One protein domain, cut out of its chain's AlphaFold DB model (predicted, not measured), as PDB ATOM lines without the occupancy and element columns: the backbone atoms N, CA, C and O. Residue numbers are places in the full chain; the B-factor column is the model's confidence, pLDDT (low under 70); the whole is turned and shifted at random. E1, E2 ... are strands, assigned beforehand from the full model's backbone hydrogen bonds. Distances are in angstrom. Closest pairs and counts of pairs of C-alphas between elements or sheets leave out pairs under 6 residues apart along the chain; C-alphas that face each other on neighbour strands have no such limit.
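This is residues 3 to 72 of the 179 residues of the protein "Peptidase family M1" of Oesophagostomum dentatum (UniProt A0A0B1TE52). Little regular structure: a long two-stranded hairpin, E2 and E3, reaches to one end of an elongated domain, and long loops with a small pair of short strands, E1 and E4, make the rest. The 70 printed residues hold no named helix and four strands, E1 to E4 in chain order, in two antiparallel two-stranded sheets; the class is all strand, with 23 residues in named elements. It is loose, radius of gyration of the C-alphas 14.8 A, spanning 48 by 25 by 19 A.

E1, residues 3 to 5, begins at C-alpha (247.594, 311.878, 191.120). E2, residues 25 to 32, is 22.1 A long, and E3, residues 38 to 45, 21.3 A. E4, residues 68 to 71, ends at C-alpha (246.879, 307.332, 195.856).

E1 and E4 are antiparallel at 163 degrees, with N 3 and O 70 3.2 A apart, within hydrogen-bond range. E2 and E3 are antiparallel at 150 degrees, with N 29 and O 41 at 2.8 A. E1 and E3 are apart, as are E2 and E4.

The farthest C-alphas, Ser 9 and Glu 35, are 48.5 A apart. The printed part has no cut. Links E1 to E2 and E3 to E4 are long. Residues 3 to 11 have pLDDT under 70.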
ATOM      1  N   GLY A   3     247.331 311.641 192.534       50.03
ATOM      2  CA  GLY A   3     247.594 311.878 191.120       50.03
ATOM      3  C   GLY A   3     246.433 311.328 190.304       50.03
ATOM      4  O   GLY A   3     246.027 310.182 190.508       50.03
ATOM      5  N   VAL A   4     245.898 312.143 189.402       52.94
ATOM      6  CA  VAL A   4     244.954 311.689 188.383       52.94
ATOM      7  C   VAL A   4     245.663 311.749 187.044       52.94
ATOM      8  O   VAL A   4     246.153 312.807 186.649       52.94
ATOM      9  N   HIS A   5     245.691 310.622 186.341       51.97
ATOM     10  CA  HIS A   5     246.266 310.527 185.005       51.97
ATOM     11  C   HIS A   5     245.180 310.114 184.009       51.97
ATOM     12  O   HIS A   5     244.378 309.224 184.293       51.97
ATOM     13  N   ARG A   6     245.162 310.764 182.840       51.53
ATOM     14  CA  ARG A   6     244.404 310.308 181.671       51.53
ATOM     15  C   ARG A   6     245.369 309.634 180.702       51.53
ATOM     16  O   ARG A   6     246.495 310.092 180.544       51.53
ATOM     17  N   ASP A   7     244.891 308.599 180.025       53.41
ATOM     18  CA  ASP A   7     245.644 307.790 179.059       53.41
ATOM     19  C   ASP A   7     245.834 308.495 177.689       53.41
ATOM     20  O   ASP A   7     245.656 307.907 176.628       53.41
ATOM     21  N   SER A   8     246.109 309.807 177.682       55.34
ATOM     22  CA  SER A   8     246.185 310.633 176.463       55.34
ATOM     23  C   SER A   8     247.433 311.516 176.428       55.34
ATOM     24  O   SER A   8     247.927 311.917 177.475       55.34
ATOM     25  N   SER A   9     247.868 311.896 175.222       56.69
ATOM     26  CA  SER A   9     249.061 312.689 174.861       56.69
ATOM     27  C   SER A   9     249.168 314.113 175.446       56.69
ATOM     28  O   SER A   9     249.993 314.903 174.987       56.69
ATOM     29  N   ALA A  10     248.333 314.476 176.418       62.47
ATOM     30  CA  ALA A  10     248.389 315.758 177.105       62.47
ATOM     31  C   ALA A  10     249.328 315.673 178.317       62.47
ATOM     32  O   ALA A  10     249.276 314.717 179.092       62.47
ATOM     33  N   SER A  11     250.167 316.692 178.502       63.47
ATOM     34  CA  SER A  11     251.050 316.785 179.666       63.47
ATOM     35  C   SER A  11     250.241 316.776 180.975       63.47
ATOM     36  O   SER A  11     249.237 317.487 181.070       63.47
ATOM     37  N   PRO A  12     250.662 316.010 181.998       72.12
ATOM     38  CA  PRO A  12     249.961 315.961 183.276       72.12
ATOM     39  C   PRO A  12     249.969 317.333 183.962       72.12
ATOM     40  O   PRO A  12     251.004 317.996 184.051       72.12
ATOM     41  N   ILE A  13     248.811 317.752 184.480       82.00
ATOM     42  CA  ILE A  13     248.689 318.970 185.287       82.00
ATOM     43  C   ILE A  13     249.154 318.651 186.710       82.00
ATOM     44  O   ILE A  13     248.507 317.889 187.428       82.00
ATOM     45  N   SER A  14     250.261 319.261 187.132       86.38
ATOM     46  CA  SER A  14     250.748 319.175 188.511       86.38
ATOM     47  C   SER A  14     250.087 320.240 189.383       86.38
ATOM     48  O   SER A  14     250.098 321.421 189.045       86.38
ATOM     49  N   TYR A  15     249.549 319.838 190.533       89.06
ATOM     50  CA  TYR A  15     248.957 320.753 191.507       89.06
ATOM     51  C   TYR A  15     249.157 320.246 192.939       89.06
ATOM     52  O   TYR A  15     249.483 319.084 193.185       89.06
ATOM     53  N   THR A  16     248.971 321.139 193.907       91.69
ATOM     54  CA  THR A  16     249.067 320.835 195.337       91.69
ATOM     55  C   THR A  16     247.942 321.548 196.079       91.69
ATOM     56  O   THR A  16     247.486 322.617 195.675       91.69
ATOM     57  N   GLY A  17     247.469 320.932 197.157       89.56
ATOM     58  CA  GLY A  17     246.395 321.458 197.983       89.56
ATOM     59  C   GLY A  17     246.440 320.854 199.379       89.56
ATOM     60  O   GLY A  17     247.002 319.779 199.598       89.56
ATOM     61  N   ARG A  18     245.853 321.562 200.343       92.19
ATOM     62  CA  ARG A  18     245.719 321.073 201.720       92.19
ATOM     63  C   ARG A  18     244.476 320.195 201.840       92.19
ATOM     64  O   ARG A  18     243.433 320.536 201.288       92.19
ATOM     65  N   ILE A  19     244.564 319.118 202.621       93.62
ATOM     66  CA  ILE A  19     243.375 318.368 203.051       93.62
ATOM     67  C   ILE A  19     242.596 319.267 204.008       93.62
ATOM     68  O   ILE A  19     243.119 319.670 205.051       93.62
ATOM     69  N   ARG A  20     241.369 319.613 203.621       90.12
ATOM     70  CA  ARG A  20     240.607 320.695 204.246       90.12
ATOM     71  C   ARG A  20     239.988 320.257 205.571       90.12
ATOM     72  O   ARG A  20     239.625 319.096 205.761       90.12
ATOM     73  N   GLU A  21     239.808 321.229 206.452       87.00
ATOM     74  CA  GLU A  21     238.875 321.137 207.570       87.00
ATOM     75  C   GLU A  21     237.485 321.514 207.025       87.00
ATOM     76  O   GLU A  21     237.331 322.535 206.352       87.00
ATOM     77  N   GLY A  22     236.495 320.636 207.182       88.25
ATOM     78  CA  GLY A  22     235.168 320.768 206.570       88.25
ATOM     79  C   GLY A  22     234.615 319.416 206.128       88.25
ATOM     80  O   GLY A  22     235.123 318.383 206.551       88.25
ATOM     81  N   HIS A  23     233.591 319.421 205.271       91.06
ATOM     82  CA  HIS A  23     232.905 318.200 204.814       91.06
ATOM     83  C   HIS A  23     232.800 318.084 203.287       91.06
ATOM     84  O   HIS A  23     232.015 317.285 202.801       91.06
ATOM     85  N   PHE A  24     233.547 318.902 202.533       92.75
ATOM     86  CA  PHE A  24     233.431 319.015 201.074       92.75
ATOM     87  C   PHE A  24     234.793 319.145 200.382       92.75
ATOM     88  O   PHE A  24     235.698 319.824 200.886       92.75
ATOM     89  N   GLY A  25     234.895 318.590 199.173       93.50
ATOM     90  CA  GLY A  25     236.157 318.359 198.473       93.50
ATOM     91  C   GLY A  25     236.914 317.200 199.112       93.50
ATOM     92  O   GLY A  25     236.293 316.284 199.643       93.50
ATOM     93  N   LEU A  26     238.248 317.262 199.110       94.50
ATOM     94  CA  LEU A  26     239.094 316.371 199.906       94.50
ATOM     95  C   LEU A  26     239.266 316.939 201.323       94.50
ATOM     96  O   LEU A  26     239.878 317.999 201.507       94.50
ATOM     97  N   TYR A  27     238.735 316.242 202.324       94.75
ATOM     98  CA  TYR A  27     238.647 316.729 203.700       94.75
ATOM     99  C   TYR A  27     239.049 315.678 204.743       94.75
ATOM    100  O   TYR A  27     239.213 314.493 204.447       94.75
ATOM    101  N   GLN A  28     239.246 316.136 205.980       95.31
ATOM    102  CA  GLN A  28     239.619 315.295 207.118       95.31
ATOM    103  C   GLN A  28     238.385 314.700 207.812       95.31
ATOM    104  O   GLN A  28     237.575 315.424 208.392       95.31
ATOM    105  N   ASN A  29     238.282 313.372 207.849       95.06
ATOM    106  CA  ASN A  29     237.355 312.653 208.717       95.06
ATOM    107  C   ASN A  29     238.107 312.155 209.959       95.06
ATOM    108  O   ASN A  29     239.046 311.364 209.866       95.06
ATOM    109  N   ILE A  30     237.737 312.671 211.128       94.81
ATOM    110  CA  ILE A  30     238.429 312.387 212.386       94.81
ATOM    111  C   ILE A  30     237.707 311.243 213.091       94.81
ATOM    112  O   ILE A  30     236.524 311.363 213.385       94.81
ATOM    113  N   TYR A  31     238.438 310.184 213.431       93.75
ATOM    114  CA  TYR A  31     237.912 309.034 214.166       93.75
ATOM    115  C   TYR A  31     238.833 308.641 215.322       93.75
ATOM    116  O   TYR A  31     239.900 309.229 215.524       93.75
ATOM    117  N   ARG A  32     238.412 307.659 216.121       92.50
ATOM    118  CA  ARG A  32     239.219 307.109 217.214       92.50
ATOM    119  C   ARG A  32     239.640 305.682 216.901       92.50
ATOM    120  O   ARG A  32     238.836 304.884 216.424       92.50
ATOM    121  N   ASP A  33     240.900 305.359 217.162       90.50
ATOM    122  CA  ASP A  33     241.372 303.978 217.065       90.50
ATOM    123  C   ASP A  33     240.970 303.134 218.288       90.50
ATOM    124  O   ASP A  33     240.249 303.581 219.183       90.50
ATOM    125  N   LYS A  34     241.451 301.886 218.330       89.81
ATOM    126  CA  LYS A  34     241.187 300.940 219.426       89.81
ATOM    127  C   LYS A  34     241.691 301.432 220.789       89.81
ATOM    128  O   LYS A  34     241.137 301.035 221.806       89.81
ATOM    129  N   GLU A  35     242.704 302.296 220.814       92.69
ATOM    130  CA  GLU A  35     243.270 302.904 222.026       92.69
ATOM    131  C   GLU A  35     242.599 304.248 222.358       92.69
ATOM    132  O   GLU A  35     243.038 304.986 223.238       92.69
ATOM    133  N   ARG A  36     241.518 304.585 221.641       90.38
ATOM    134  CA  ARG A  36     240.802 305.865 221.687       90.38
ATOM    135  C   ARG A  36     241.648 307.075 221.293       90.38
ATOM    136  O   ARG A  36     241.243 308.207 221.574       90.38
ATOM    137  N   LYS A  37     242.779 306.867 220.617       94.00
ATOM    138  CA  LYS A  37     243.611 307.952 220.092       94.00
ATOM    139  C   LYS A  37     242.966 308.522 218.836       94.00
ATOM    140  O   LYS A  37     242.408 307.796 218.013       94.00
ATOM    141  N   ARG A  38     243.051 309.845 218.690       94.19
ATOM    142  CA  ARG A  38     242.550 310.565 217.515       94.19
ATOM    143  C   ARG A  38     243.339 310.139 216.272       94.19
ATOM    144  O   ARG A  38     244.567 310.196 216.264       94.19
ATOM    145  N   LYS A  39     242.627 309.750 215.218       94.25
ATOM    146  CA  LYS A  39     243.146 309.419 213.886       94.25
ATOM    147  C   LYS A  39     242.397 310.221 212.827       94.25
ATOM    148  O   LYS A  39     241.309 310.735 213.081       94.25
ATOM    149  N   ILE A  40     243.007 310.345 211.654       93.88
ATOM    150  CA  ILE A  40     242.462 311.092 210.520       93.88
ATOM    151  C   ILE A  40     242.421 310.158 209.315       93.88
ATOM    152  O   ILE A  40     243.426 309.531 208.985       93.88
ATOM    153  N   ALA A  41     241.268 310.096 208.662       94.44
ATOM    154  CA  ALA A  41     241.106 309.588 207.309       94.44
ATOM    155  C   ALA A  41     240.910 310.773 206.352       94.44
ATOM    156  O   ALA A  41     240.275 311.765 206.711       94.44
ATOM    157  N   ALA A  42     241.457 310.682 205.142       94.50
ATOM    158  CA  ALA A  42     241.165 311.629 204.071       94.50
ATOM    159  C   ALA A  42     239.975 311.100 203.265       94.50
ATOM    160  O   ALA A  42     239.996 309.945 202.843       94.50
ATOM    161  N   VAL A  43     238.943 311.921 203.088       94.19
ATOM    162  CA  VAL A  43     237.666 311.525 202.478       94.19
ATOM    163  C   VAL A  43     237.235 312.570 201.461       94.19
ATOM    164  O   VAL A  43     237.574 313.746 201.594       94.19
ATOM    165  N   THR A  44     236.496 312.146 200.440       93.06
ATOM    166  CA  THR A  44     235.946 313.023 199.411       93.06
ATOM    167  C   THR A  44     234.433 313.155 199.529       93.06
ATOM    168  O   THR A  44     233.742 312.153 199.658       93.06
ATOM    169  N   GLN A  45     233.935 314.383 199.410       94.25
ATOM    170  CA  GLN A  45     232.530 314.691 199.127       94.25
ATOM    171  C   GLN A  45     232.508 315.719 197.999       94.25
ATOM    172  O   GLN A  45     232.912 316.870 198.205       94.25
ATOM    173  N   MET A  46     232.135 315.289 196.794       93.88
ATOM    174  CA  MET A  46     232.324 316.087 195.576       93.88
ATOM    175  C   MET A  46     231.047 316.726 195.046       93.88
ATOM    176  O   MET A  46     231.140 317.770 194.407       93.88
ATOM    177  N   GLU A  47     229.878 316.156 195.315       91.06
ATOM    178  CA  GLU A  47     228.631 316.751 194.849       91.06
ATOM    179  C   GLU A  47     228.346 318.089 195.567       91.06
ATOM    180  O   GLU A  47     228.641 318.214 196.766       91.06
ATOM    181  N   PRO A  48     227.808 319.109 194.861       92.94
ATOM    182  CA  PRO A  48     227.513 319.137 193.415       92.94
ATOM    183  C   PRO A  48     228.641 319.687 192.535       92.94
ATOM    184  O   PRO A  48     228.667 319.426 191.343       92.94
ATOM    185  N   TYR A  49     229.567 320.463 193.102       93.00
ATOM    186  CA  TYR A  49     230.604 321.195 192.351       93.00
ATOM    187  C   TYR A  49     231.908 321.299 193.156       93.00
ATOM    188  O   TYR A  49     232.558 322.346 193.268       93.00
ATOM    189  N   HIS A  50     232.241 320.237 193.881       94.94
ATOM    190  CA  HIS A  50     233.377 320.187 194.791       94.94
ATOM    191  C   HIS A  50     234.478 319.232 194.336       94.94
ATOM    192  O   HIS A  50     235.522 319.200 194.996       94.94
ATOM    193  N   ALA A  51     234.332 318.548 193.195       93.38
ATOM    194  CA  ALA A  51     235.440 317.806 192.590       93.38
ATOM    195  C   ALA A  51     236.611 318.749 192.266       93.38
ATOM    196  O   ALA A  51     237.766 318.435 192.578       93.38
ATOM    197  N   ARG A  52     236.307 319.982 191.824       93.50
ATOM    198  CA  ARG A  52     237.293 321.058 191.596       93.50
ATOM    199  C   ARG A  52     238.130 321.440 192.823       93.50
ATOM    200  O   ARG A  52     239.172 322.072 192.689       93.50
ATOM    201  N   LYS A  53     237.693 321.072 194.036       92.62
ATOM    202  CA  LYS A  53     238.449 321.291 195.285       92.62
ATOM    203  C   LYS A  53     239.489 320.196 195.554       92.62
ATOM    204  O   LYS A  53     240.269 320.340 196.493       92.62
ATOM    205  N   MET A  54     239.478 319.105 194.787       91.06
ATOM    206  CA  MET A  54     240.460 318.021 194.863       91.06
ATOM    207  C   MET A  54     241.339 317.949 193.616       91.06
ATOM    208  O   MET A  54     242.527 317.673 193.751       91.06
ATOM    209  N   VAL A  55     240.774 318.153 192.425       90.75
ATOM    210  CA  VAL A  55     241.478 318.011 191.145       90.75
ATOM    211  C   VAL A  55     240.973 319.054 190.143       90.75
ATOM    212  O   VAL A  55     239.760 319.257 190.061       90.75
ATOM    213  N   PRO A  56     241.848 319.731 189.375       90.81
ATOM    214  CA  PRO A  56     241.418 320.555 188.249       90.81
ATOM    215  C   PRO A  56     240.666 319.695 187.224       90.81
ATOM    216  O   PRO A  56     241.226 318.747 186.678       90.81
ATOM    217  N   CYS A  57     239.392 320.000 186.988       90.62
ATOM    218  CA  CYS A  57     238.527 319.226 186.101       90.62
ATOM    219  C   CYS A  57     237.371 320.071 185.553       90.62
ATOM    220  O   CYS A  57     237.065 321.141 186.087       90.62
ATOM    221  N   PHE A  58     236.730 319.575 184.493       92.56
ATOM    222  CA  PHE A  58     235.434 320.069 184.031       92.56
ATOM    223  C   PHE A  58     234.354 319.530 184.977       92.56
ATOM    224  O   PHE A  58     233.884 318.409 184.828       92.56
ATOM    225  N   ASP A  59     234.057 320.305 186.016       93.50
ATOM    226  CA  ASP A  59     233.222 319.909 187.158       93.50
ATOM    227  C   ASP A  59     231.742 320.242 186.903       93.50
ATOM    228  O   ASP A  59     231.143 321.036 187.636       93.50
ATOM    229  N   GLU A  60     231.215 319.681 185.808       92.88
ATOM    230  CA  GLU A  60     229.796 319.666 185.420       92.88
ATOM    231  C   GLU A  60     229.417 318.228 184.993       92.88
ATOM    232  O   GLU A  60     230.233 317.544 184.360       92.88
ATOM    233  N   PRO A  61     228.221 317.730 185.362       90.06
ATOM    234  CA  PRO A  61     227.855 316.314 185.237       90.06
ATOM    235  C   PRO A  61     227.800 315.790 183.793       90.06
ATOM    236  O   PRO A  61     227.939 314.583 183.571       90.06
ATOM    237  N   GLU A  62     227.624 316.671 182.810       92.75
ATOM    238  CA  GLU A  62     227.582 316.344 181.385       92.75
ATOM    239  C   GLU A  62     228.954 315.897 180.847       92.75
ATOM    240  O   GLU A  62     229.018 315.109 179.899       92.75
ATOM    241  N   TYR A  63     230.063 316.319 181.467       91.06
ATOM    242  CA  TYR A  63     231.422 315.969 181.032       91.06
ATOM    243  C   TYR A  63     231.922 314.662 181.664       91.06
ATOM    244  O   TYR A  63     232.918 314.625 182.392       91.06
ATOM    245  N   LYS A  64     231.244 313.549 181.360       88.38
ATOM    246  CA  LYS A  64     231.662 312.209 181.806       88.38
ATOM    247  C   LYS A  64     233.039 311.833 181.232       88.38
ATOM    248  O   LYS A  64     233.320 312.040 180.052       88.38
ATOM    249  N   ALA A  65     233.890 311.225 182.059       86.94
ATOM    250  CA  ALA A  65     235.207 310.721 181.668       86.94
ATOM    251  C   ALA A  65     235.586 309.476 182.483       86.94
ATOM    252  O   ALA A  65     235.104 309.296 183.600       86.94
ATOM    253  N   SER A  66     236.478 308.644 181.944       85.12
ATOM    254  CA  SER A  66     237.100 307.537 182.684       85.12
ATOM    255  C   SER A  66     238.285 308.043 183.508       85.12
ATOM    256  O   SER A  66     239.095 308.829 183.011       85.12
ATOM    257  N   TRP A  67     238.407 307.568 184.750       81.69
ATOM    258  CA  TRP A  67     239.433 308.008 185.698       81.69
ATOM    259  C   TRP A  67     240.306 306.840 186.153       81.69
ATOM    260  O   TRP A  67     239.797 305.860 186.694       81.69
ATOM    261  N   THR A  68     241.624 306.990 186.015       83.00
ATOM    262  CA  THR A  68     242.615 306.132 186.678       83.00
ATOM    263  C   THR A  68     243.225 306.908 187.840       83.00
ATOM    264  O   THR A  68     243.820 307.973 187.649       83.00
ATOM    265  N   VAL A  69     243.056 306.390 189.059       82.50
ATOM    266  CA  VAL A  69     243.441 307.079 190.298       82.50
ATOM    267  C   VAL A  69     244.555 306.317 191.005       82.50
ATOM    268  O   VAL A  69     244.382 305.155 191.370       82.50
ATOM    269  N   THR A  70     245.661 307.010 191.284       85.12
ATOM    270  CA  THR A  70     246.754 306.498 192.118       85.12
ATOM    271  C   THR A  70     246.863 307.336 193.387       85.12
ATOM    272  O   THR A  70     247.012 308.561 193.339       85.12
ATOM    273  N   VAL A  71     246.808 306.673 194.545       88.12
ATOM    274  CA  VAL A  71     246.879 307.332 195.856       88.12
ATOM    275  C   VAL A  71     248.156 306.924 196.573       88.12
ATOM    276  O   VAL A  71     248.340 305.763 196.923       88.12
ATOM    277  N   VAL A  72     249.014 307.902 196.863       90.62
ATOM    278  CA  VAL A  72     250.160 307.713 197.763       90.62
ATOM    279  C   VAL A  72     249.738 308.098 199.177       90.62
ATOM    280  O   VAL A  72     249.416 309.269 199.425       90.62
TER     281      VAL A  72